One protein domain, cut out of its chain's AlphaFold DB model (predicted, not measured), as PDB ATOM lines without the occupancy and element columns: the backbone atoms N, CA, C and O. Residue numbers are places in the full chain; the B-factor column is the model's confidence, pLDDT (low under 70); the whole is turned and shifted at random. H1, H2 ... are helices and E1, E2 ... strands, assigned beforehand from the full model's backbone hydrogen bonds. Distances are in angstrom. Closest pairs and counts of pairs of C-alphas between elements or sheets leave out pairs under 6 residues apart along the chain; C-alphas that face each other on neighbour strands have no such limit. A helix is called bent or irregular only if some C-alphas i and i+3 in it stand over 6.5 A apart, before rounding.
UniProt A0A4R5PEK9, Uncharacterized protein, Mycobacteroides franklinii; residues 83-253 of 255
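Overview. This is residues 83 to 253 of the 255 residues of an uncharacterized protein of Mycobacteroides franklinii (UniProt A0A4R5PEK9). One long helix arm, H3b, runs through the middle of a rounded body; H1 and H4 cross it on different sides, and a small sheet of three strands packs along it. H4, H5 and H6 form a bundle on the other side of H3b from the sheet, while short H2 and the loop of residues 115 to 127 lie far out at the sheet's end. The printed part has 171 residues with seven named helices and three strands, in the order H1 E1 H2 E2 E3 H3 H4 H5 H6 H7; the sheet, E1 E3 E2, is mixed. The class is mostly helix, and the whole is compact, with a radius of gyration of the C-alphas of 14.5 A and spans of 39 by 35 by 31 A.

Along the chain. H1, residues 83 to 102, begins at C-alpha 83 (-2.857, -28.167, 33.600) and is 29.5 A long. E1 is residues 111 to 114, H2 128 to 133, E2 136 to 139 and E3 146 to 150. H3, residues 151 to 183, was assigned as one helix by its hydrogen bonds but is bent, with C-alphas 161 and 164 9.6 A apart. Its arm H3a, residues 151 to 161, is irregular, with C-alphas 157 and 160 6.7 A apart; H3b, residues 164 to 183, is 27.5 A long and has a kink of 39 degrees near residue 177. H4, residues 192 to 210, is 26.9 A long. H5 is residues 221 to 231, H6 236 to 248, and H7 250 to 253, ending at C-alpha 253 (-21.050, -49.505, 51.839).

Arrangement. H4 is the hub. H4, H5 and H6 make an up-and-down bundle, each helix running against the one before it. H4 touches H6, closest at the C-alphas of Gly 203 and Gly 245, 4.1 A, and H7, at Arg 197 and Cys 253, 5.2 A. H4 touches H3b at a steep tilt of 63 degrees, closest at the C-alphas of Ala 172 and Ala 202, 4.8 A. H3b touches H1 at 39 degrees, a steep tilt. H1 and H3b with the sheet make two layers, helices on one face of a sheet; H3b runs along E2, 17 degrees on the local plane, at a height over the sheet of 9.5 A. H3a only grazes the sheet. E1 and E3 are parallel, with N 112 and O 147 2.8 A apart; E2 and E3 are an antiparallel hairpin, with N 139 and O 146 2.8 A apart, both within hydrogen-bond range. H2 is not on the sheet. Every O i to N i+4 pair is within hydrogen-bond range in H1, H2, H4, H5 and H6, but 5 of 7 in H3a and 13 of 16 in H3b; H7 is too short for such a pair.

Size, cuts and confidence. The C-alphas farthest apart, of Ala 128 and Gly 212, are 40.3 A apart. The printed part has no cut, and the link from E1 to H2 is long. No printed residue is under 70 in pLDDT.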
ATOM      1  N   ALA A  83      -2.273 -27.530  34.785       96.06
ATOM      2  CA  ALA A  83      -2.857 -28.167  33.600       96.06
ATOM      3  C   ALA A  83      -2.751 -29.706  33.615       96.06
ATOM      4  O   ALA A  83      -3.706 -30.390  33.252       96.06
ATOM      5  N   ALA A  84      -1.620 -30.248  34.081       96.50
ATOM      6  CA  ALA A  84      -1.422 -31.693  34.202       96.50
ATOM      7  C   ALA A  84      -2.322 -32.317  35.283       96.50
ATOM      8  O   ALA A  84      -2.933 -33.356  35.054       96.50
ATOM      9  N   LEU A  85      -2.471 -31.662  36.440       97.44
ATOM     10  CA  LEU A  85      -3.360 -32.147  37.499       97.44
ATOM     11  C   LEU A  85      -4.830 -32.108  37.057       97.44
ATOM     12  O   LEU A  85      -5.589 -33.026  37.352       97.44
ATOM     13  N   VAL A  86      -5.232 -31.088  36.293       97.62
ATOM     14  CA  VAL A  86      -6.577 -31.016  35.700       97.62
ATOM     15  C   VAL A  86      -6.838 -32.178  34.736       97.62
ATOM     16  O   VAL A  86      -7.961 -32.684  34.678       97.62
ATOM     17  N   GLU A  87      -5.827 -32.627  33.990       96.94
ATOM     18  CA  GLU A  87      -5.931 -33.822  33.148       96.94
ATOM     19  C   GLU A  87      -6.169 -35.076  34.002       96.94
ATOM     20  O   GLU A  87      -7.152 -35.781  33.765       96.94
ATOM     21  N   VAL A  88      -5.375 -35.277  35.062       98.06
ATOM     22  CA  VAL A  88      -5.530 -36.397  36.013       98.06
ATOM     23  C   VAL A  88      -6.911 -36.396  36.674       98.06
ATOM     24  O   VAL A  88      -7.563 -37.436  36.743       98.06
ATOM     25  N   VAL A  89      -7.405 -35.236  37.117       98.19
ATOM     26  CA  VAL A  89      -8.743 -35.102  37.717       98.19
ATOM     27  C   VAL A  89      -9.835 -35.526  36.735       98.19
ATOM     28  O   VAL A  89     -10.750 -36.259  37.105       98.19
ATOM     29  N   ASN A  90      -9.764 -35.086  35.478       97.44
ATOM     30  CA  ASN A  90     -10.776 -35.439  34.482       97.44
ATOM     31  C   ASN A  90     -10.691 -36.907  34.045       97.44
ATOM     32  O   ASN A  90     -11.724 -37.519  33.746       97.44
ATOM     33  N   GLU A  91      -9.488 -37.480  34.027       98.06
ATOM     34  CA  GLU A  91      -9.298 -38.908  33.812       98.06
ATOM     35  C   GLU A  91      -9.922 -39.718  34.954       98.06
ATOM     36  O   GLU A  91     -10.757 -40.586  34.694       98.06
ATOM     37  N   ALA A  92      -9.633 -39.347  36.206       98.50
ATOM     38  CA  ALA A  92     -10.236 -39.949  37.390       98.50
ATOM     39  C   ALA A  92     -11.766 -39.848  37.362       98.50
ATOM     40  O   ALA A  92     -12.452 -40.848  37.557       98.50
ATOM     41  N   MET A  93     -12.321 -38.674  37.040       98.25
ATOM     42  CA  MET A  93     -13.772 -38.483  36.933       98.25
ATOM     43  C   MET A  93     -14.391 -39.422  35.900       98.25
ATOM     44  O   MET A  93     -15.408 -40.059  36.173       98.25
ATOM     45  N   THR A  94     -13.768 -39.535  34.725       98.25
ATOM     46  CA  THR A  94     -14.231 -40.434  33.663       98.25
ATOM     47  C   THR A  94     -14.178 -41.887  34.119       98.25
ATOM     48  O   THR A  94     -15.098 -42.656  33.843       98.25
ATOM     49  N   ASP A  95     -13.107 -42.272  34.804       98.38
ATOM     50  CA  ASP A  95     -12.873 -43.654  35.181       98.38
ATOM     51  C   ASP A  95     -13.763 -44.126  36.333       98.38
ATOM     52  O   ASP A  95     -14.404 -45.174  36.234       98.38
ATOM     53  N   VAL A  96     -13.909 -43.313  37.376       98.50
ATOM     54  CA  VAL A  96     -14.843 -43.598  38.472       98.50
ATOM     55  C   VAL A  96     -16.289 -43.596  37.953       98.50
ATOM     56  O   VAL A  96     -17.082 -44.455  38.339       98.50
ATOM     57  N   SER A  97     -16.644 -42.745  36.979       98.25
ATOM     58  CA  SER A  97     -17.967 -42.831  36.340       98.25
ATOM     59  C   SER A  97     -18.200 -44.157  35.615       98.25
ATOM     60  O   SER A  97     -19.334 -44.634  35.580       98.25
ATOM     61  N   ARG A  98     -17.160 -44.783  35.041       98.44
ATOM     62  CA  ARG A  98     -17.290 -46.130  34.455       98.44
ATOM     63  C   ARG A  98     -17.589 -47.166  35.526       98.44
ATOM     64  O   ARG A  98     -18.442 -48.014  35.289       98.44
ATOM     65  N   PHE A  99     -16.937 -47.076  36.683       98.44
ATOM     66  CA  PHE A  99     -17.256 -47.922  37.830       98.44
ATOM     67  C   PHE A  99     -18.728 -47.769  38.236       98.44
ATOM     68  O   PHE A  99     -19.449 -48.765  38.256       98.44
ATOM     69  N   TRP A 100     -19.227 -46.543  38.421       98.44
ATOM     70  CA  TRP A 100     -20.646 -46.312  38.731       98.44
ATOM     71  C   TRP A 100     -21.599 -46.859  37.665       98.44
ATOM     72  O   TRP A 100     -22.647 -47.413  38.000       98.44
ATOM     73  N   ALA A 101     -21.219 -46.794  36.386       98.12
ATOM     74  CA  ALA A 101     -22.013 -47.382  35.312       98.12
ATOM     75  C   ALA A 101     -22.133 -48.912  35.435       98.12
ATOM     76  O   ALA A 101     -23.169 -49.464  35.060       98.12
ATOM     77  N   THR A 102     -21.127 -49.604  35.990       98.00
ATOM     78  CA  THR A 102     -21.226 -51.050  36.281       98.00
ATOM     79  C   THR A 102     -22.227 -51.368  37.390       98.00
ATOM     80  O   THR A 102     -22.818 -52.444  37.389       98.00
ATOM     81  N   GLU A 103     -22.486 -50.398  38.264       97.69
ATOM     82  CA  GLU A 103     -23.466 -50.463  39.352       97.69
ATOM     83  C   GLU A 103     -24.853 -49.949  38.912       97.69
ATOM     84  O   GLU A 103     -25.789 -49.879  39.704       97.69
ATOM     85  N   GLY A 104     -25.016 -49.594  37.630       97.31
ATOM     86  CA  GLY A 104     -26.280 -49.116  37.064       97.31
ATOM     87  C   GLY A 104     -26.572 -47.632  37.306       97.31
ATOM     88  O   GLY A 104     -27.701 -47.197  37.081       97.31
ATOM     89  N   VAL A 105     -25.574 -46.849  37.728       96.25
ATOM     90  CA  VAL A 105     -25.705 -45.415  38.022       96.25
ATOM     91  C   VAL A 105     -24.925 -44.577  37.017       96.25
ATOM     92  O   VAL A 105     -23.817 -44.918  36.613       96.25
ATOM     93  N   VAL A 106     -25.491 -43.435  36.627       95.31
ATOM     94  CA  VAL A 106     -24.808 -42.443  35.790       95.31
ATOM     95  C   VAL A 106     -24.479 -41.224  36.641       95.31
ATOM     96  O   VAL A 106     -25.377 -40.477  37.019       95.31
ATOM     97  N   VAL A 107     -23.192 -41.014  36.902       94.31
ATOM     98  CA  VAL A 107     -22.665 -39.832  37.600       94.31
ATOM     99  C   VAL A 107     -21.899 -38.918  36.621       94.31
ATOM    100  O   VAL A 107     -21.648 -39.314  35.477       94.31
ATOM    101  N   PRO A 108     -21.547 -37.677  37.009       90.38
ATOM    102  CA  PRO A 108     -20.832 -36.746  36.137       90.38
ATOM    103  C   PRO A 108     -19.436 -37.243  35.753       90.38
ATOM    104  O   PRO A 108     -18.657 -37.620  36.615       90.38
ATOM    105  N   VAL A 109     -19.082 -37.126  34.471       91.81
ATOM    106  CA  VAL A 109     -17.791 -37.589  33.916       91.81
ATOM    107  C   VAL A 109     -16.689 -36.522  33.909       91.81
ATOM    108  O   VAL A 109     -15.591 -36.766  33.415       91.81
ATOM    109  N   ARG A 110     -16.981 -35.310  34.392       87.31
ATOM    110  CA  ARG A 110     -16.039 -34.182  34.459       87.31
ATOM    111  C   ARG A 110     -16.256 -33.379  35.726       87.31
ATOM    112  O   ARG A 110     -17.396 -33.222  36.161       87.31
ATOM    113  N   ALA A 111     -15.165 -32.847  36.261       91.00
ATOM    114  CA  ALA A 111     -15.208 -31.928  37.385       91.00
ATOM    115  C   ALA A 111     -15.385 -30.482  36.906       91.00
ATOM    116  O   ALA A 111     -14.910 -30.094  35.834       91.00
ATOM    117  N   THR A 112     -16.022 -29.668  37.740       95.44
ATOM    118  CA  THR A 112     -15.916 -28.212  37.678       95.44
ATOM    119  C   THR A 112     -14.639 -27.819  38.412       95.44
ATOM    120  O   THR A 112     -14.554 -27.962  39.629       95.44
ATOM    121  N   VAL A 113     -13.628 -27.358  37.683       95.56
ATOM    122  CA  VAL A 113     -12.346 -26.961  38.277       95.56
ATOM    123  C   VAL A 113     -12.368 -25.476  38.610       95.56
ATOM    124  O   VAL A 113     -12.698 -24.659  37.750       95.56
ATOM    125  N   VAL A 114     -11.993 -25.138  39.841       94.62
ATOM    126  CA  VAL A 114     -11.873 -23.760  40.327       94.62
ATOM    127  C   VAL A 114     -10.517 -23.537  40.997       94.62
ATOM    128  O   VAL A 114      -9.896 -24.474  41.500       94.62
ATOM    129  N   THR A 115     -10.066 -22.287  41.017       90.50
ATOM    130  CA  THR A 115      -8.924 -21.823  41.827       90.50
ATOM    131  C   THR A 115      -9.417 -20.997  43.015       90.50
ATOM    132  O   THR A 115      -8.935 -21.165  44.131       90.50
ATOM    133  N   ASP A 116     -10.453 -20.177  42.804       86.31
ATOM    134  CA  ASP A 116     -11.189 -19.483  43.861       86.31
ATOM    135  C   ASP A 116     -12.529 -20.185  44.117       86.31
ATOM    136  O   ASP A 116     -13.321 -20.446  43.212       86.31
ATOM    137  N   GLN A 117     -12.802 -20.489  45.380       82.81
ATOM    138  CA  GLN A 117     -14.054 -21.108  45.785       82.81
ATOM    139  C   GLN A 117     -15.267 -20.185  45.570       82.81
ATOM    140  O   GLN A 117     -16.383 -20.677  45.421       82.81
ATOM    141  N   ALA A 118     -15.075 -18.862  45.529       86.00
ATOM    142  CA  ALA A 118     -16.140 -17.913  45.207       86.00
ATOM    143  C   ALA A 118     -16.713 -18.116  43.791       86.00
ATOM    144  O   ALA A 118     -17.864 -17.754  43.547       86.00
ATOM    145  N   ASP A 119     -15.943 -18.737  42.892       86.88
ATOM    146  CA  ASP A 119     -16.357 -19.056  41.523       86.88
ATOM    147  C   ASP A 119     -17.102 -20.400  41.421       86.88
ATOM    148  O   ASP A 119     -17.590 -20.775  40.351       86.88
ATOM    149  N   ALA A 120     -17.194 -21.153  42.519       88.81
ATOM    150  CA  ALA A 120     -17.815 -22.465  42.515       88.81
ATOM    151  C   ALA A 120     -19.353 -22.407  42.482       88.81
ATOM    152  O   ALA A 120     -19.972 -21.538  43.100       88.81
ATOM    153  N   PRO A 121     -20.011 -23.386  41.831       88.69
ATOM    154  CA  PRO A 121     -21.468 -23.414  41.705       88.69
ATOM    155  C   PRO A 121     -22.198 -23.757  43.015       88.69
ATOM    156  O   PRO A 121     -23.403 -23.529  43.122       88.69
ATOM    157  N   CYS A 122     -21.496 -24.316  44.003       88.69
ATOM    158  CA  CYS A 122     -21.999 -24.530  45.354       88.69
ATOM    159  C   CYS A 122     -20.851 -24.449  46.374       88.69
ATOM    160  O   CYS A 122     -19.683 -24.577  46.005       88.69
ATOM    161  N   SER A 123     -21.182 -24.243  47.653       86.31
ATOM    162  CA  SER A 123     -20.184 -24.205  48.727       86.31
ATOM    163  C   SER A 123     -20.006 -25.595  49.362       86.31
ATOM    164  O   SER A 123     -21.022 -26.182  49.733       86.31
ATOM    165  N   PRO A 124     -18.767 -26.075  49.589       84.69
ATOM    166  CA  PRO A 124     -18.470 -27.310  50.327       84.69
ATOM    167  C   PRO A 124     -18.912 -27.251  51.797       84.69
ATOM    168  O   PRO A 124     -19.023 -28.269  52.467       84.69
ATOM    169  N   SER A 125     -19.101 -26.049  52.348       79.00
ATOM    170  CA  SER A 125     -19.457 -25.855  53.751       79.00
ATOM    171  C   SER A 125     -20.097 -24.485  53.975       79.00
ATOM    172  O   SER A 125     -19.820 -23.522  53.257       79.00
ATOM    173  N   ARG A 126     -20.941 -24.373  55.006       75.44
ATOM    174  CA  ARG A 126     -21.398 -23.070  55.533       75.44
ATOM    175  C   ARG A 126     -20.343 -22.392  56.412       75.44
ATOM    176  O   ARG A 126     -20.426 -21.195  56.657       75.44
ATOM    177  N   ASP A 127     -19.383 -23.169  56.900       80.75
ATOM    178  CA  ASP A 127     -18.206 -22.700  57.622       80.75
ATOM    179  C   ASP A 127     -17.133 -22.281  56.614       80.75
ATOM    180  O   ASP A 127     -16.665 -23.118  55.840       80.75
ATOM    181  N   ALA A 128     -16.769 -20.996  56.633       80.31
ATOM    182  CA  ALA A 128     -15.838 -20.386  55.685       80.31
ATOM    183  C   ALA A 128     -14.408 -20.940  55.784       80.31
ATOM    184  O   ALA A 128     -13.720 -21.015  54.771       80.31
ATOM    185  N   GLU A 129     -13.958 -21.340  56.976       80.94
ATOM    186  CA  GLU A 129     -12.614 -21.887  57.178       80.94
ATOM    187  C   GLU A 129     -12.519 -23.296  56.596       80.94
ATOM    188  O   GLU A 129     -11.608 -23.596  55.821       80.94
ATOM    189  N   LYS A 130     -13.517 -24.143  56.882       80.38
ATOM    190  CA  LYS A 130     -13.619 -25.468  56.255       80.38
ATOM    191  C   LYS A 130     -13.690 -25.348  54.742       80.38
ATOM    192  O   LYS A 130     -12.969 -26.059  54.045       80.38
ATOM    193  N   ALA A 131     -14.507 -24.413  54.265       82.00
ATOM    194  CA  ALA A 131     -14.654 -24.110  52.855       82.00
ATOM    195  C   ALA A 131     -13.306 -23.788  52.198       82.00
ATOM    196  O   ALA A 131     -12.901 -24.493  51.276       82.00
ATOM    197  N   ALA A 132     -12.567 -22.819  52.748       85.88
ATOM    198  CA  ALA A 132     -11.275 -22.391  52.214       85.88
ATOM    199  C   ALA A 132     -10.241 -23.526  52.141       85.88
ATOM    200  O   ALA A 132      -9.278 -23.457  51.377       85.88
ATOM    201  N   SER A 133     -10.426 -24.579  52.939       88.62
ATOM    202  CA  SER A 133      -9.528 -25.725  52.998       88.62
ATOM    203  C   SER A 133      -9.943 -26.917  52.120       88.62
ATOM    204  O   SER A 133      -9.142 -27.847  51.989       88.62
ATOM    205  N   ALA A 134     -11.139 -26.902  51.528       93.81
ATOM    206  CA  ALA A 134     -11.672 -28.026  50.765       93.81
ATOM    207  C   ALA A 134     -10.859 -28.278  49.485       93.81
ATOM    208  O   ALA A 134     -10.519 -27.344  48.755       93.81
ATOM    209  N   VAL A 135     -10.548 -29.548  49.221       97.12
ATOM    210  CA  VAL A 135      -9.843 -29.984  48.001       97.12
ATOM    211  C   VAL A 135     -10.826 -30.296  46.872       97.12
ATOM    212  O   VAL A 135     -10.566 -29.976  45.715       97.12
ATOM    213  N   ALA A 136     -11.976 -30.872  47.217       97.19
ATOM    214  CA  ALA A 136     -13.073 -31.184  46.319       97.19
ATOM    215  C   ALA A 136     -14.380 -31.310  47.123       97.19
ATOM    216  O   ALA A 136     -14.335 -31.321  48.355       97.19
ATOM    217  N   TRP A 137     -15.518 -31.277  46.431       96.25
ATOM    218  CA  TRP A 137     -16.844 -31.508  47.010       96.25
ATOM    219  C   TRP A 137     -17.872 -31.856  45.931       96.25
ATOM    220  O   TRP A 137     -17.783 -31.396  44.786       96.25
ATOM    221  N   ALA A 138     -18.895 -32.619  46.299       95.06
ATOM    222  CA  ALA A 138     -20.077 -32.822  45.473       95.06
ATOM    223  C   ALA A 138     -21.061 -31.635  45.554       95.06
ATOM    224  O   ALA A 138     -21.338 -31.088  46.617       95.06
ATOM    225  N   CYS A 139     -21.626 -31.254  44.407       92.50
ATOM    226  CA  CYS A 139     -22.688 -30.261  44.259       92.50
ATOM    227  C   CYS A 139     -23.937 -30.918  43.658       92.50
ATOM    228  O   CYS A 139     -24.173 -30.858  42.445       92.50
ATOM    229  N   ASP A 140     -24.765 -31.518  44.506       87.81
ATOM    230  CA  ASP A 140     -26.019 -32.180  44.127       87.81
ATOM    231  C   ASP A 140     -27.149 -31.194  43.755       87.81
ATOM    232  O   ASP A 140     -28.024 -31.516  42.955       87.81
ATOM    233  N   MET A 141     -27.085 -29.953  44.251       84.06
ATOM    234  CA  MET A 141     -28.044 -28.877  43.953       84.06
ATOM    235  C   MET A 141     -27.925 -28.298  42.530       84.06
ATOM    236  O   MET A 141     -28.732 -27.454  42.132       84.06
ATOM    237  N   THR A 142     -26.907 -28.695  41.763       83.62
ATOM    238  CA  THR A 142     -26.723 -28.249  40.373       83.62
ATOM    239  C   THR A 142     -27.509 -29.135  39.401       83.62
ATOM    240  O   THR A 142     -27.856 -30.271  39.708       83.62
ATOM    241  N   THR A 143     -27.855 -28.622  38.216       86.19
ATOM    242  CA  THR A 143     -28.510 -29.423  37.167       86.19
ATOM    243  C   THR A 143     -27.724 -29.312  35.857       86.19
ATOM    244  O   THR A 143     -27.817 -28.277  35.192       86.19
ATOM    245  N   PRO A 144     -26.972 -30.358  35.458       88.06
ATOM    246  CA  PRO A 144     -26.779 -31.628  36.177       88.06
ATOM    247  C   PRO A 144     -25.943 -31.459  37.465       88.06
ATOM    248  O   PRO A 144     -25.222 -30.464  37.557       88.06
ATOM    249  N   PRO A 145     -26.006 -32.414  38.419       92.19
ATOM    250  CA  PRO A 145     -25.076 -32.481  39.544       92.19
ATOM    251  C   PRO A 145     -23.623 -32.442  39.071       92.19
ATOM    252  O   PRO A 145     -23.316 -32.849  37.948       92.19
ATOM    253  N   SER A 146     -22.715 -31.980  39.924       94.94
ATOM    254  CA  SER A 146     -21.296 -31.862  39.581       94.94
ATOM    255  C   SER A 146     -20.399 -32.190  40.766       94.94
ATOM    256  O   SER A 146     -20.825 -32.108  41.911       94.94
ATOM    257  N   VAL A 147     -19.154 -32.565  40.482       96.75
ATOM    258  CA  VAL A 147     -18.065 -32.548  41.467       96.75
ATOM    259  C   VAL A 147     -17.252 -31.294  41.196       96.75
ATOM    260  O   VAL A 147     -16.891 -31.036  40.045       96.75
ATOM    261  N   VAL A 148     -16.984 -30.508  42.229       96.94
ATOM    262  CA  VAL A 148     -16.124 -29.328  42.150       96.94
ATOM    263  C   VAL A 148     -14.770 -29.670  42.747       96.94
ATOM    264  O   VAL A 148     -14.692 -30.350  43.765       96.94
ATOM    265  N   VAL A 149     -13.702 -29.199  42.111       97.69
ATOM    266  CA  VAL A 149     -12.325 -29.391  42.568       97.69
ATOM    267  C   VAL A 149     -11.659 -28.031  42.689       97.69
ATOM    268  O   VAL A 149     -11.570 -27.304  41.698       97.69
ATOM    269  N   ASN A 150     -11.164 -27.704  43.884       97.31
ATOM    270  CA  ASN A 150     -10.224 -26.602  44.044       97.31
ATOM    271  C   ASN A 150      -8.826 -27.134  43.715       97.31
ATOM    272  O   ASN A 150      -8.234 -27.870  44.506       97.31
ATOM    273  N   VAL A 151      -8.320 -26.802  42.527       97.31
ATOM    274  CA  VAL A 151      -7.101 -27.434  42.006       97.31
ATOM    275  C   VAL A 151      -5.851 -27.051  42.797       97.31
ATOM    276  O   VAL A 151      -4.982 -27.896  42.974       97.31
ATOM    277  N   GLU A 152      -5.787 -25.835  43.345       96.38
ATOM    278  CA  GLU A 152      -4.655 -25.382  44.164       96.38
ATOM    279  C   GLU A 152      -4.599 -26.139  45.498       96.38
ATOM    280  O   GLU A 152      -3.547 -26.632  45.908       96.38
ATOM    281  N   ASN A 153      -5.750 -26.288  46.162       96.94
ATOM    282  CA  ASN A 153      -5.852 -27.062  47.397       96.94
ATOM    283  C   ASN A 153      -5.596 -28.550  47.151       96.94
ATOM    284  O   ASN A 153      -4.921 -29.187  47.963       96.94
ATOM    285  N   LEU A 154      -6.136 -29.107  46.063       97.81
ATOM    286  CA  LEU A 154      -5.898 -30.497  45.688       97.81
ATOM    287  C   LEU A 154      -4.408 -30.745  45.437       97.81
ATOM    288  O   LEU A 154      -3.872 -31.725  45.950       97.81
ATOM    289  N   ASP A 155      -3.737 -29.850  44.710       97.94
ATOM    290  CA  ASP A 155      -2.304 -29.950  44.437       97.94
ATOM    291  C   ASP A 155      -1.500 -29.957  45.744       97.94
ATOM    292  O   ASP A 155      -0.835 -30.937  46.080       97.94
ATOM    293  N   ALA A 156      -1.683 -28.917  46.563       97.00
ATOM    294  CA  ALA A 156      -0.915 -28.715  47.789       97.00
ATOM    295  C   ALA A 156      -1.148 -29.790  48.868       97.00
ATOM    296  O   ALA A 156      -0.265 -30.063  49.688       97.00
ATOM    297  N   LYS A 157      -2.350 -30.372  48.936       96.88
ATOM    298  CA  LYS A 157      -2.738 -31.274  50.035       96.88
ATOM    299  C   LYS A 157      -2.784 -32.738  49.642       96.88
ATOM    300  O   LYS A 157      -2.701 -33.586  50.528       96.88
ATOM    301  N   VAL A 158      -2.955 -33.032  48.356       98.25
ATOM    302  CA  VAL A 158      -3.191 -34.396  47.883       98.25
ATOM    303  C   VAL A 158      -2.202 -34.780  46.802       98.25
ATOM    304  O   VAL A 158      -1.440 -35.717  47.018       98.25
ATOM    305  N   ALA A 159      -2.180 -34.078  45.669       97.81
ATOM    306  CA  ALA A 159      -1.390 -34.511  44.521       97.81
ATOM    307  C   ALA A 159       0.118 -34.491  44.820       97.81
ATOM    308  O   ALA A 159       0.795 -35.483  44.559       97.81
ATOM    309  N   ASP A 160       0.631 -33.435  45.458       97.75
ATOM    310  CA  ASP A 160       2.053 -33.328  45.824       97.75
ATOM    311  C   ASP A 160       2.498 -34.426  46.812       97.75
ATOM    312  O   ASP A 160       3.620 -34.931  46.748       97.75
ATOM    313  N   GLN A 161       1.604 -34.856  47.709       97.94
ATOM    314  CA  GLN A 161       1.936 -35.796  48.788       97.94
ATOM    315  C   GLN A 161       1.658 -37.262  48.438       97.94
ATOM    316  O   GLN A 161       2.363 -38.163  48.902       97.94
ATOM    317  N   PHE A 162       0.612 -37.513  47.654       98.19
ATOM    318  CA  PHE A 162       0.039 -38.842  47.433       98.19
ATOM    319  C   PHE A 162      -0.088 -39.205  45.948       98.19
ATOM    320  O   PHE A 162      -0.482 -40.331  45.625       98.19
ATOM    321  N   GLY A 163       0.272 -38.281  45.053       98.12
ATOM    322  CA  GLY A 163       0.229 -38.460  43.608       98.12
ATOM    323  C   GLY A 163      -1.173 -38.753  43.080       98.12
ATOM    324  O   GLY A 163      -2.190 -38.514  43.738       98.12
ATOM    325  N   ASP A 164      -1.214 -39.335  41.886       98.44
ATOM    326  CA  ASP A 164      -2.462 -39.611  41.174       98.44
ATOM    327  C   ASP A 164      -3.387 -40.540  41.967       98.44
ATOM    328  O   ASP A 164      -4.592 -40.328  41.990       98.44
ATOM    329  N   VAL A 165      -2.851 -41.525  42.699       98.56
ATOM    330  CA  VAL A 165      -3.679 -42.436  43.513       98.56
ATOM    331  C   VAL A 165      -4.476 -41.666  44.567       98.56
ATOM    332  O   VAL A 165      -5.662 -41.936  44.737       98.56
ATOM    333  N   GLY A 166      -3.861 -40.683  45.235       98.56
ATOM    334  CA  GLY A 166      -4.569 -39.815  46.179       98.56
ATOM    335  C   GLY A 166      -5.661 -38.992  45.497       98.56
ATOM    336  O   GLY A 166      -6.784 -38.922  45.998       98.56
ATOM    337  N   THR A 167      -5.371 -38.438  44.317       98.62
ATOM    338  CA  THR A 167      -6.356 -37.710  43.499       98.62
ATOM    339  C   THR A 167      -7.547 -38.593  43.117       98.62
ATOM    340  O   THR A 167      -8.694 -38.171  43.255       98.62
ATOM    341  N   TYR A 168      -7.302 -39.839  42.704       98.75
ATOM    342  CA  TYR A 168      -8.357 -40.805  42.390       98.75
ATOM    343  C   TYR A 168      -9.190 -41.182  43.620       98.75
ATOM    344  O   TYR A 168     -10.403 -41.329  43.497       98.75
ATOM    345  N   ILE A 169      -8.580 -41.306  44.808       98.81
ATOM    346  CA  ILE A 169      -9.316 -41.541  46.062       98.81
ATOM    347  C   ILE A 169     -10.278 -40.384  46.345       98.81
ATOM    348  O   ILE A 169     -11.451 -40.640  46.613       98.81
ATOM    349  N   VAL A 170      -9.813 -39.134  46.245       98.56
ATOM    350  CA  VAL A 170     -10.664 -37.946  46.444       98.56
ATOM    351  C   VAL A 170     -11.807 -37.930  45.436       98.56
ATOM    352  O   VAL A 170     -12.964 -37.843  45.823       98.56
ATOM    353  N   VAL A 171     -11.514 -38.087  44.144       98.56
ATOM    354  CA  VAL A 171     -12.549 -38.079  43.099       98.56
ATOM    355  C   VAL A 171     -13.572 -39.203  43.296       98.56
ATOM    356  O   VAL A 171     -14.773 -38.975  43.134       98.56
ATOM    357  N   ALA A 172     -13.122 -40.403  43.672       98.69
ATOM    358  CA  ALA A 172     -14.012 -41.525  43.938       98.69
ATOM    359  C   ALA A 172     -14.918 -41.284  45.152       98.69
ATOM    360  O   ALA A 172     -16.102 -41.619  45.102       98.69
ATOM    361  N   HIS A 173     -14.376 -40.666  46.204       98.50
ATOM    362  CA  HIS A 173     -15.133 -40.225  47.371       98.50
ATOM    363  C   HIS A 173     -16.202 -39.191  46.975       98.50
ATOM    364  O   HIS A 173     -17.382 -39.404  47.242       98.50
ATOM    365  N   GLU A 174     -15.843 -38.140  46.231       98.06
ATOM    366  CA  GLU A 174     -16.813 -37.105  45.845       98.06
ATOM    367  C   GLU A 174     -17.915 -37.621  44.914       98.06
ATOM    368  O   GLU A 174     -19.086 -37.271  45.061       98.06
ATOM    369  N   GLN A 175     -17.586 -38.493  43.956       98.12
ATOM    370  CA  GLN A 175     -18.623 -39.111  43.129       98.12
ATOM    371  C   GLN A 175     -19.549 -40.022  43.943       98.12
ATOM    372  O   GLN A 175     -20.694 -40.210  43.537       98.12
ATOM    373  N   ALA A 176     -19.109 -40.568  45.080       98.12
ATOM    374  CA  ALA A 176     -19.953 -41.405  45.925       98.12
ATOM    375  C   ALA A 176     -21.073 -40.627  46.623       98.12
ATOM    376  O   ALA A 176     -22.173 -41.169  46.740       98.12
ATOM    377  N   HIS A 177     -20.851 -39.356  46.969       97.19
ATOM    378  CA  HIS A 177     -21.921 -38.464  47.434       97.19
ATOM    379  C   HIS A 177     -23.033 -38.285  46.389       97.19
ATOM    380  O   HIS A 177     -24.185 -38.048  46.735       97.19
ATOM    381  N   LEU A 178     -22.724 -38.456  45.100       96.81
ATOM    382  CA  LEU A 178     -23.720 -38.424  44.025       96.81
ATOM    383  C   LEU A 178     -24.284 -39.815  43.710       96.81
ATOM    384  O   LEU A 178     -25.483 -39.962  43.487       96.81
ATOM    385  N   GLY A 179     -23.429 -40.838  43.673       97.31
ATOM    386  CA  GLY A 179     -23.783 -42.184  43.227       97.31
ATOM    387  C   GLY A 179     -24.590 -42.986  44.244       97.31
ATOM    388  O   GLY A 179     -25.574 -43.630  43.872       97.31
ATOM    389  N   LEU A 180     -24.226 -42.930  45.531       97.62
ATOM    390  CA  LEU A 180     -24.913 -43.696  46.574       97.62
ATOM    391  C   LEU A 180     -26.397 -43.315  46.702       97.62
ATOM    392  O   LEU A 180     -27.226 -44.227  46.647       97.62
ATOM    393  N   PRO A 181     -26.783 -42.019  46.745       96.31
ATOM    394  CA  PRO A 181     -28.195 -41.647  46.851       96.31
ATOM    395  C   PRO A 181     -29.042 -42.032  45.630       96.31
ATOM    396  O   PRO A 181     -30.270 -42.057  45.726       96.31
ATOM    397  N   MET A 182     -28.410 -42.317  44.483       96.06
ATOM    398  CA  MET A 182     -29.085 -42.834  43.288       96.06
ATOM    399  C   MET A 182     -29.374 -44.340  43.384       96.06
ATOM    400  O   MET A 182     -30.318 -44.806  42.747       96.06
ATOM    401  N   LEU A 183     -28.595 -45.088  44.177       96.50
ATOM    402  CA  LEU A 183     -28.854 -46.498  44.496       96.50
ATOM    403  C   LEU A 183     -29.849 -46.642  45.646       96.50
ATOM    404  O   LEU A 183     -30.793 -47.426  45.558       96.50
ATOM    405  N   ASP A 184     -29.638 -45.881  46.716       96.62
ATOM    406  CA  ASP A 184     -30.507 -45.842  47.881       96.62
ATOM    407  C   ASP A 184     -30.517 -44.434  48.476       96.62
ATOM    408  O   ASP A 184     -29.540 -43.973  49.056       96.62
ATOM    409  N   ARG A 185     -31.665 -43.754  48.397       94.81
ATOM    410  CA  ARG A 185     -31.809 -42.390  48.915       94.81
ATOM    411  C   ARG A 185     -31.538 -42.290  50.422       94.81
ATOM    412  O   ARG A 185     -31.240 -41.198  50.892       94.81
ATOM    413  N   SER A 186     -31.623 -43.391  51.173       94.94
ATOM    414  CA  SER A 186     -31.326 -43.419  52.611       94.94
ATOM    415  C   SER A 186     -29.842 -43.212  52.947       94.94
ATOM    416  O   SER A 186     -29.497 -43.037  54.117       94.94
ATOM    417  N   THR A 187     -28.954 -43.227  51.945       94.50
ATOM    418  CA  THR A 187     -27.522 -42.984  52.145       94.50
ATOM    419  C   THR A 187     -27.158 -41.510  52.251       94.50
ATOM    420  O   THR A 187     -26.103 -41.215  52.800       94.50
ATOM    421  N   ASP A 188     -28.015 -40.620  51.748       92.69
ATOM    422  CA  ASP A 188     -27.896 -39.166  51.879       92.69
ATOM    423  C   ASP A 188     -28.378 -38.759  53.276       92.69
ATOM    424  O   ASP A 188     -29.578 -38.780  53.572       92.69
ATOM    425  N   THR A 189     -27.430 -38.526  54.181       90.00
ATOM    426  CA  THR A 189     -27.715 -38.341  55.608       90.00
ATOM    427  C   THR A 189     -27.069 -37.094  56.205       90.00
ATOM    428  O   THR A 189     -27.281 -36.838  57.397       90.00
ATOM    429  N   ASP A 190     -26.296 -36.341  55.417       88.50
ATOM    430  CA  ASP A 190     -25.609 -35.101  55.789       88.50
ATOM    431  C   ASP A 190     -24.777 -35.237  57.083       88.50
ATOM    432  O   ASP A 190     -24.702 -34.323  57.914       88.50
ATOM    433  N   ASN A 191     -24.194 -36.415  57.331       92.69
ATOM    434  CA  ASN A 191     -23.437 -36.685  58.552       92.69
ATOM    435  C   ASN A 191     -22.234 -37.610  58.325       92.69
ATOM    436  O   ASN A 191     -22.012 -38.135  57.243       92.69
ATOM    437  N   ASP A 192     -21.466 -37.843  59.388       94.69
ATOM    438  CA  ASP A 192     -20.245 -38.663  59.392       94.69
ATOM    439  C   ASP A 192     -20.440 -40.107  58.872       94.69
ATOM    440  O   ASP A 192     -19.500 -40.751  58.410       94.69
ATOM    441  N   THR A 193     -21.666 -40.635  58.913       96.12
ATOM    442  CA  THR A 193     -22.000 -41.924  58.289       96.12
ATOM    443  C   THR A 193     -21.894 -41.843  56.772       96.12
ATOM    444  O   THR A 193     -21.355 -42.758  56.159       96.12
ATOM    445  N   GLU A 194     -22.387 -40.765  56.168       96.00
ATOM    446  CA  GLU A 194     -22.309 -40.548  54.725       96.00
ATOM    447  C   GLU A 194     -20.857 -40.443  54.256       96.00
ATOM    448  O   GLU A 194     -20.467 -41.151  53.335       96.00
ATOM    449  N   GLU A 195     -20.035 -39.673  54.968       96.75
ATOM    450  CA  GLU A 195     -18.593 -39.547  54.712       96.75
ATOM    451  C   GLU A 195     -17.884 -40.910  54.709       96.75
ATOM    452  O   GLU A 195     -17.146 -41.256  53.784       96.75
ATOM    453  N   LYS A 196     -18.167 -41.756  55.709       98.00
ATOM    454  CA  LYS A 196     -17.621 -43.122  55.766       98.00
ATOM    455  C   LYS A 196     -18.137 -43.995  54.629       98.00
ATOM    456  O   LYS A 196     -17.405 -44.851  54.135       98.00
ATOM    457  N   ARG A 197     -19.388 -43.823  54.201       98.12
ATOM    458  CA  ARG A 197     -19.932 -44.552  53.048       98.12
ATOM    459  C   ARG A 197     -19.271 -44.106  51.748       98.12
ATOM    460  O   ARG A 197     -18.992 -44.962  50.904       98.12
ATOM    461  N   ALA A 198     -18.955 -42.822  51.610       98.31
ATOM    462  CA  ALA A 198     -18.190 -42.296  50.488       98.31
ATOM    463  C   ALA A 198     -16.756 -42.861  50.469       98.31
ATOM    464  O   ALA A 198     -16.317 -43.368  49.436       98.31
ATOM    465  N   ASP A 199     -16.072 -42.935  51.617       98.69
ATOM    466  CA  ASP A 199     -14.759 -43.600  51.730       98.69
ATOM    467  C   ASP A 199     -14.805 -45.089  51.405       98.69
ATOM    468  O   ASP A 199     -13.945 -45.614  50.698       98.69
ATOM    469  N   CYS A 200     -15.822 -45.785  51.916       98.81
ATOM    470  CA  CYS A 200     -16.057 -47.183  51.586       98.81
ATOM    471  C   CYS A 200     -16.280 -47.356  50.082       98.81
ATOM    472  O   CYS A 200     -15.711 -48.255  49.468       98.81
ATOM    473  N   SER A 201     -17.044 -46.467  49.452       98.75
ATOM    474  CA  SER A 201     -17.288 -46.517  48.008       98.75
ATOM    475  C   SER A 201     -16.021 -46.238  47.203       98.75
ATOM    476  O   SER A 201     -15.773 -46.928  46.216       98.75
ATOM    477  N   ALA A 202     -15.162 -45.319  47.656       98.81
ATOM    478  CA  ALA A 202     -13.832 -45.133  47.080       98.81
ATOM    479  C   ALA A 202     -12.997 -46.423  47.183       98.81
ATOM    480  O   ALA A 202     -12.382 -46.846  46.205       98.81
ATOM    481  N   GLY A 203     -13.045 -47.119  48.321       98.75
ATOM    482  CA  GLY A 203     -12.441 -48.445  48.469       98.75
ATOM    483  C   GLY A 203     -13.010 -49.472  47.484       98.75
ATOM    484  O   GLY A 203     -12.256 -50.213  46.853       98.75
ATOM    485  N   ALA A 204     -14.332 -49.495  47.296       98.81
ATOM    486  CA  ALA A 204     -15.002 -50.377  46.342       98.81
ATOM    487  C   ALA A 204     -14.598 -50.089  44.885       98.81
ATOM    488  O   ALA A 204     -14.371 -51.030  44.121       98.81
ATOM    489  N   TYR A 205     -14.414 -48.819  44.517       98.81
ATOM    490  CA  TYR A 205     -13.803 -48.444  43.242       98.81
ATOM    491  C   TYR A 205     -12.387 -49.029  43.117       98.81
ATOM    492  O   TYR A 205     -12.061 -49.663  42.116       98.81
ATOM    493  N   PHE A 206     -11.552 -48.931  44.153       98.81
ATOM    494  CA  PHE A 206     -10.212 -49.524  44.099       98.81
ATOM    495  C   PHE A 206     -10.217 -51.058  44.061       98.81
ATOM    496  O   PHE A 206      -9.312 -51.644  43.469       98.81
ATOM    497  N   LYS A 207     -11.248 -51.738  44.579       98.69
ATOM    498  CA  LYS A 207     -11.442 -53.182  44.344       98.69
ATOM    499  C   LYS A 207     -11.617 -53.482  42.855       98.69
ATOM    500  O   LYS A 207     -11.027 -54.428  42.335       98.69
ATOM    501  N   TRP A 208     -12.417 -52.665  42.170       98.75
ATOM    502  CA  TRP A 208     -12.641 -52.744  40.726       98.75
ATOM    503  C   TRP A 208     -11.349 -52.461  39.932       98.75
ATOM    504  O   TRP A 208     -11.009 -53.217  39.019       98.75
ATOM    505  N   VAL A 209     -10.559 -51.464  40.353       98.81
ATOM    506  CA  VAL A 209      -9.215 -51.168  39.809       98.81
ATOM    507  C   VAL A 209      -8.255 -52.349  39.984       98.81
ATOM    508  O   VAL A 209      -7.625 -52.775  39.018       98.81
ATOM    509  N   VAL A 210      -8.151 -52.912  41.193       98.69
ATOM    510  CA  VAL A 210      -7.266 -54.050  41.513       98.69
ATOM    511  C   VAL A 210      -7.644 -55.300  40.715       98.69
ATOM    512  O   VAL A 210      -6.778 -56.098  40.358       98.69
ATOM    513  N   ALA A 211      -8.923 -55.451  40.364       98.56
ATOM    514  CA  ALA A 211      -9.392 -56.493  39.455       98.56
ATOM    515  C   ALA A 211      -9.015 -56.246  37.975       98.56
ATOM    516  O   ALA A 211      -9.408 -57.030  37.111       98.56
ATOM    517  N   GLY A 212      -8.264 -55.180  37.671       98.38
ATOM    518  CA  GLY A 212      -7.776 -54.844  36.333       98.38
ATOM    519  C   GLY A 212      -8.838 -54.244  35.416       98.38
ATOM    520  O   GLY A 212      -8.695 -54.313  34.199       98.38
ATOM    521  N   GLN A 213      -9.923 -53.711  35.980       98.50
ATOM    522  CA  GLN A 213     -11.051 -53.213  35.190       98.50
ATOM    523  C   GLN A 213     -10.890 -51.735  34.808       98.50
ATOM    524  O   GLN A 213     -11.471 -51.302  33.813       98.50
ATOM    525  N   SER A 214     -10.052 -50.990  35.537       98.38
ATOM    526  CA  SER A 214      -9.709 -49.611  35.195       98.38
ATOM    527  C   SER A 214      -8.756 -49.541  33.994       98.38
ATOM    528  O   SER A 214      -7.671 -50.125  34.040       98.38
ATOM    529  N   PRO A 215      -9.117 -48.820  32.917       97.62
ATOM    530  CA  PRO A 215      -8.196 -48.473  31.835       97.62
ATOM    531  C   PRO A 215      -7.219 -47.342  32.188       97.62
ATOM    532  O   PRO A 215      -6.265 -47.142  31.439       97.62
ATOM    533  N   SER A 216      -7.476 -46.586  33.257       97.56
ATOM    534  CA  SER A 216      -6.794 -45.317  33.544       97.56
ATOM    535  C   SER A 216      -5.791 -45.414  34.690       97.56
ATOM    536  O   SER A 216      -4.768 -44.736  34.687       97.56
ATOM    537  N   VAL A 217      -6.021 -46.309  35.651       97.56
ATOM    538  CA  VAL A 217      -5.115 -46.511  36.782       97.56
ATOM    539  C   VAL A 217      -4.925 -48.000  37.055       97.56
ATOM    540  O   VAL A 217      -5.839 -48.807  36.927       97.56
ATOM    541  N   SER A 218      -3.707 -48.386  37.439       98.19
ATOM    542  CA  SER A 218      -3.388 -49.754  37.842       98.19
ATOM    543  C   SER A 218      -2.579 -49.731  39.129       98.19
ATOM    544  O   SER A 218      -1.469 -49.202  39.173       98.19
ATOM    545  N   VAL A 219      -3.149 -50.298  40.188       98.44
ATOM    546  CA  VAL A 219      -2.519 -50.393  41.505       98.44
ATOM    547  C   VAL A 219      -2.829 -51.739  42.145       98.44
ATOM    548  O   VAL A 219      -3.816 -52.396  41.825       98.44
ATOM    549  N   THR A 220      -1.982 -52.140  43.083       98.62
ATOM    550  CA  THR A 220      -2.270 -53.231  44.017       98.62
ATOM    551  C   THR A 220      -3.111 -52.729  45.188       98.62
ATOM    552  O   THR A 220      -3.086 -51.545  45.530       98.62
ATOM    553  N   GLU A 221      -3.795 -53.649  45.868       98.25
ATOM    554  CA  GLU A 221      -4.534 -53.352  47.102       98.25
ATOM    555  C   GLU A 221      -3.634 -52.695  48.161       98.25
ATOM    556  O   GLU A 221      -4.021 -51.710  48.787       98.25
ATOM    557  N   ALA A 222      -2.393 -53.174  48.305       98.38
ATOM    558  CA  ALA A 222      -1.425 -52.622  49.249       98.38
ATOM    559  C   ALA A 222      -1.037 -51.168  48.927       98.38
ATOM    560  O   ALA A 222      -0.850 -50.371  49.845       98.38
ATOM    561  N   GLN A 223      -0.927 -50.805  47.645       98.56
ATOM    562  CA  GLN A 223      -0.644 -49.425  47.236       98.56
ATOM    563  C   GLN A 223      -1.829 -48.506  47.544       98.56
ATOM    564  O   GLN A 223      -1.638 -47.485  48.200       98.56
ATOM    565  N   ALA A 224      -3.043 -48.888  47.134       98.44
ATOM    566  CA  ALA A 224      -4.249 -48.104  47.399       98.44
ATOM    567  C   ALA A 224      -4.499 -47.939  48.909       98.44
ATOM    568  O   ALA A 224      -4.660 -46.823  49.402       98.44
ATOM    569  N   GLY A 225      -4.442 -49.040  49.666       98.44
ATOM    570  CA  GLY A 225      -4.610 -49.032  51.120       98.44
ATOM    571  C   GLY A 225      -3.510 -48.256  51.851       98.44
ATOM    572  O   GLY A 225      -3.790 -47.579  52.841       98.44
ATOM    573  N   GLY A 226      -2.270 -48.302  51.354       98.50
ATOM    574  CA  GLY A 226      -1.155 -47.521  51.891       98.50
ATOM    575  C   GLY A 226      -1.361 -46.014  51.730       98.50
ATOM    576  O   GLY A 226      -1.159 -45.271  52.691       98.50
ATOM    577  N   VAL A 227      -1.816 -45.570  50.553       98.56
ATOM    578  CA  VAL A 227      -2.142 -44.157  50.298       98.56
ATOM    579  C   VAL A 227      -3.322 -43.701  51.158       98.56
ATOM    580  O   VAL A 227      -3.198 -42.702  51.861       98.56
ATOM    581  N   ALA A 228      -4.413 -44.471  51.200       98.31
ATOM    582  CA  ALA A 228      -5.566 -44.195  52.059       98.31
ATOM    583  C   ALA A 228      -5.174 -44.053  53.542       98.31
ATOM    584  O   ALA A 228      -5.542 -43.085  54.205       98.31
ATOM    585  N   THR A 229      -4.355 -44.977  54.054       98.38
ATOM    586  CA  THR A 229      -3.846 -44.928  55.437       98.38
ATOM    587  C   THR A 229      -2.997 -43.680  55.690       98.38
ATOM    588  O   THR A 229      -3.007 -43.134  56.792       98.38
ATOM    589  N   ALA A 230      -2.235 -43.222  54.693       98.12
ATOM    590  CA  ALA A 230      -1.428 -42.015  54.815       98.12
ATOM    591  C   ALA A 230      -2.290 -40.741  54.808       98.12
ATOM    592  O   ALA A 230      -2.055 -39.870  55.647       98.12
ATOM    593  N   MET A 231      -3.289 -40.667  53.922       97.50
ATOM    594  CA  MET A 231      -4.242 -39.552  53.823       97.50
ATOM    595  C   MET A 231      -5.084 -39.395  55.095       97.50
ATOM    596  O   MET A 231      -5.293 -38.283  55.571       97.50
ATOM    597  N   TRP A 232      -5.532 -40.509  55.673       96.50
ATOM    598  CA  TRP A 232      -6.429 -40.551  56.834       96.50
ATOM    599  C   TRP A 232      -5.732 -41.039  58.102       96.50
ATOM    600  O   TRP A 232      -6.329 -41.718  58.940       96.50
ATOM    601  N   ARG A 233      -4.448 -40.691  58.255       95.56
ATOM    602  CA  ARG A 233      -3.617 -41.112  59.392       95.56
ATOM    603  C   ARG A 233      -4.273 -40.830  60.745       95.56
ATOM    604  O   ARG A 233      -4.150 -41.641  61.661       95.56
ATOM    605  N   ASP A 234      -4.967 -39.702  60.845       96.06
ATOM    606  CA  ASP A 234      -5.580 -39.224  62.084       96.06
ATOM    607  C   ASP A 234      -7.081 -39.571  62.189       96.06
ATOM    608  O   ASP A 234      -7.726 -39.215  63.173       96.06
ATOM    609  N   THR A 235      -7.632 -40.298  61.208       96.00
ATOM    610  CA  THR A 235      -9.047 -40.712  61.122       96.00
ATOM    611  C   THR A 235      -9.159 -42.218  60.820       96.00
ATOM    612  O   THR A 235      -9.511 -42.645  59.712       96.00
ATOM    613  N   PRO A 236      -8.833 -43.093  61.795       96.50
ATOM    614  CA  PRO A 236      -8.761 -44.542  61.584       96.50
ATOM    615  C   PRO A 236     -10.093 -45.172  61.147       96.50
ATOM    616  O   PRO A 236     -10.099 -46.213  60.490       96.50
ATOM    617  N   GLU A 237     -11.226 -44.563  61.490       97.75
ATOM    618  CA  GLU A 237     -12.551 -44.949  61.010       97.75
ATOM    619  C   GLU A 237     -12.730 -44.748  59.500       97.75
ATOM    620  O   GLU A 237     -13.313 -45.626  58.864       97.75
ATOM    621  N   ARG A 238     -12.176 -43.676  58.914       97.75
ATOM    622  CA  ARG A 238     -12.181 -43.439  57.458       97.75
ATOM    623  C   ARG A 238     -11.300 -44.454  56.734       97.75
ATOM    624  O   ARG A 238     -11.745 -45.122  55.802       97.75
ATOM    625  N   THR A 239     -10.097 -44.693  57.268       98.06
ATOM    626  CA  THR A 239      -9.197 -45.755  56.773       98.06
ATOM    627  C   THR A 239      -9.878 -47.127  56.806       98.06
ATOM    628  O   THR A 239      -9.787 -47.898  55.849       98.06
ATOM    629  N   ARG A 240     -10.597 -47.446  57.892       98.38
ATOM    630  CA  ARG A 240     -11.345 -48.706  58.004       98.38
ATOM    631  C   ARG A 240     -12.483 -48.787  56.993       98.38
ATOM    632  O   ARG A 240     -12.672 -49.851  56.418       98.38
ATOM    633  N   ALA A 241     -13.226 -47.705  56.779       98.56
ATOM    634  CA  ALA A 241     -14.312 -47.687  55.809       98.56
ATOM    635  C   ALA A 241     -13.796 -47.973  54.390       98.56
ATOM    636  O   ALA A 241     -14.315 -48.866  53.722       98.56
ATOM    637  N   PHE A 242     -12.705 -47.320  53.979       98.75
ATOM    638  CA  PHE A 242     -12.030 -47.618  52.714       98.75
ATOM    639  C   PHE A 242     -11.575 -49.082  52.622       98.75
ATOM    640  O   PHE A 242     -11.793 -49.741  51.603       98.75
ATOM    641  N   ALA A 243     -10.990 -49.625  53.696       98.56
ATOM    642  CA  ALA A 243     -10.573 -51.027  53.753       98.56
ATOM    643  C   ALA A 243     -11.757 -52.013  53.637       98.56
ATOM    644  O   ALA A 243     -11.651 -53.048  52.973       98.56
ATOM    645  N   ASP A 244     -12.907 -51.693  54.236       98.62
ATOM    646  CA  ASP A 244     -14.144 -52.464  54.068       98.62
ATOM    647  C   ASP A 244     -14.596 -52.430  52.597       98.62
ATOM    648  O   ASP A 244     -14.931 -53.469  52.024       98.62
ATOM    649  N   GLY A 245     -14.533 -51.261  51.959       98.69
ATOM    650  CA  GLY A 245     -14.822 -51.080  50.541       98.69
ATOM    651  C   GLY A 245     -13.950 -51.931  49.623       98.69
ATOM    652  O   GLY A 245     -14.465 -52.680  48.792       98.69
ATOM    653  N   ILE A 246     -12.628 -51.865  49.794       98.44
ATOM    654  CA  ILE A 246     -11.692 -52.597  48.929       98.44
ATOM    655  C   ILE A 246     -11.799 -54.116  49.122       98.44
ATOM    656  O   ILE A 246     -11.698 -54.880  48.162       98.44
ATOM    657  N   THR A 247     -12.108 -54.563  50.342       98.44
ATOM    658  CA  THR A 247     -12.274 -55.987  50.662       98.44
ATOM    659  C   THR A 247     -13.615 -56.517  50.147       98.44
ATOM    660  O   THR A 247     -13.690 -57.514  49.419       98.44
ATOM    661  N   TYR A 248     -14.715 -55.853  50.503       98.38
ATOM    662  CA  TYR A 248     -16.065 -56.395  50.341       98.38
ATOM    663  C   TYR A 248     -16.803 -55.832  49.121       98.38
ATOM    664  O   TYR A 248     -17.610 -56.548  48.528       98.38
ATOM    665  N   GLY A 249     -16.430 -54.653  48.626       98.31
ATOM    666  CA  GLY A 249     -17.080 -53.970  47.504       98.31
ATOM    667  C   GLY A 249     -18.298 -53.144  47.928       98.31
ATOM    668  O   GLY A 249     -18.648 -53.080  49.106       98.31
ATOM    669  N   LEU A 250     -18.970 -52.539  46.945       98.12
ATOM    670  CA  LEU A 250     -20.025 -51.548  47.167       98.12
ATOM    671  C   LEU A 250     -21.215 -52.024  48.028       98.12
ATOM    672  O   LEU A 250     -21.677 -51.233  48.850       98.12
ATOM    673  N   PRO A 251     -21.681 -53.293  47.962       97.44
ATOM    674  CA  PRO A 251     -22.775 -53.756  48.821       97.44
ATOM    675  C   PRO A 251     -22.508 -53.583  50.322       97.44
ATOM    676  O   PRO A 251     -23.444 -53.431  51.099       97.44
ATOM    677  N   ARG A 252     -21.235 -53.583  50.745       97.50
ATOM    678  CA  ARG A 252     -20.852 -53.327  52.140       97.50
ATOM    679  C   ARG A 252     -21.061 -51.869  52.548       97.50
ATOM    680  O   ARG A 252     -21.334 -51.615  53.714       97.50
ATOM    681  N   CYS A 253     -20.942 -50.942  51.604       96.94
ATOM    682  CA  CYS A 253     -21.050 -49.505  51.839       96.94
ATOM    683  C   CYS A 253     -22.507 -49.032  51.940       96.94
ATOM    684  O   CYS A 253     -22.773 -47.981  52.511       96.94
TER     685      CYS A 253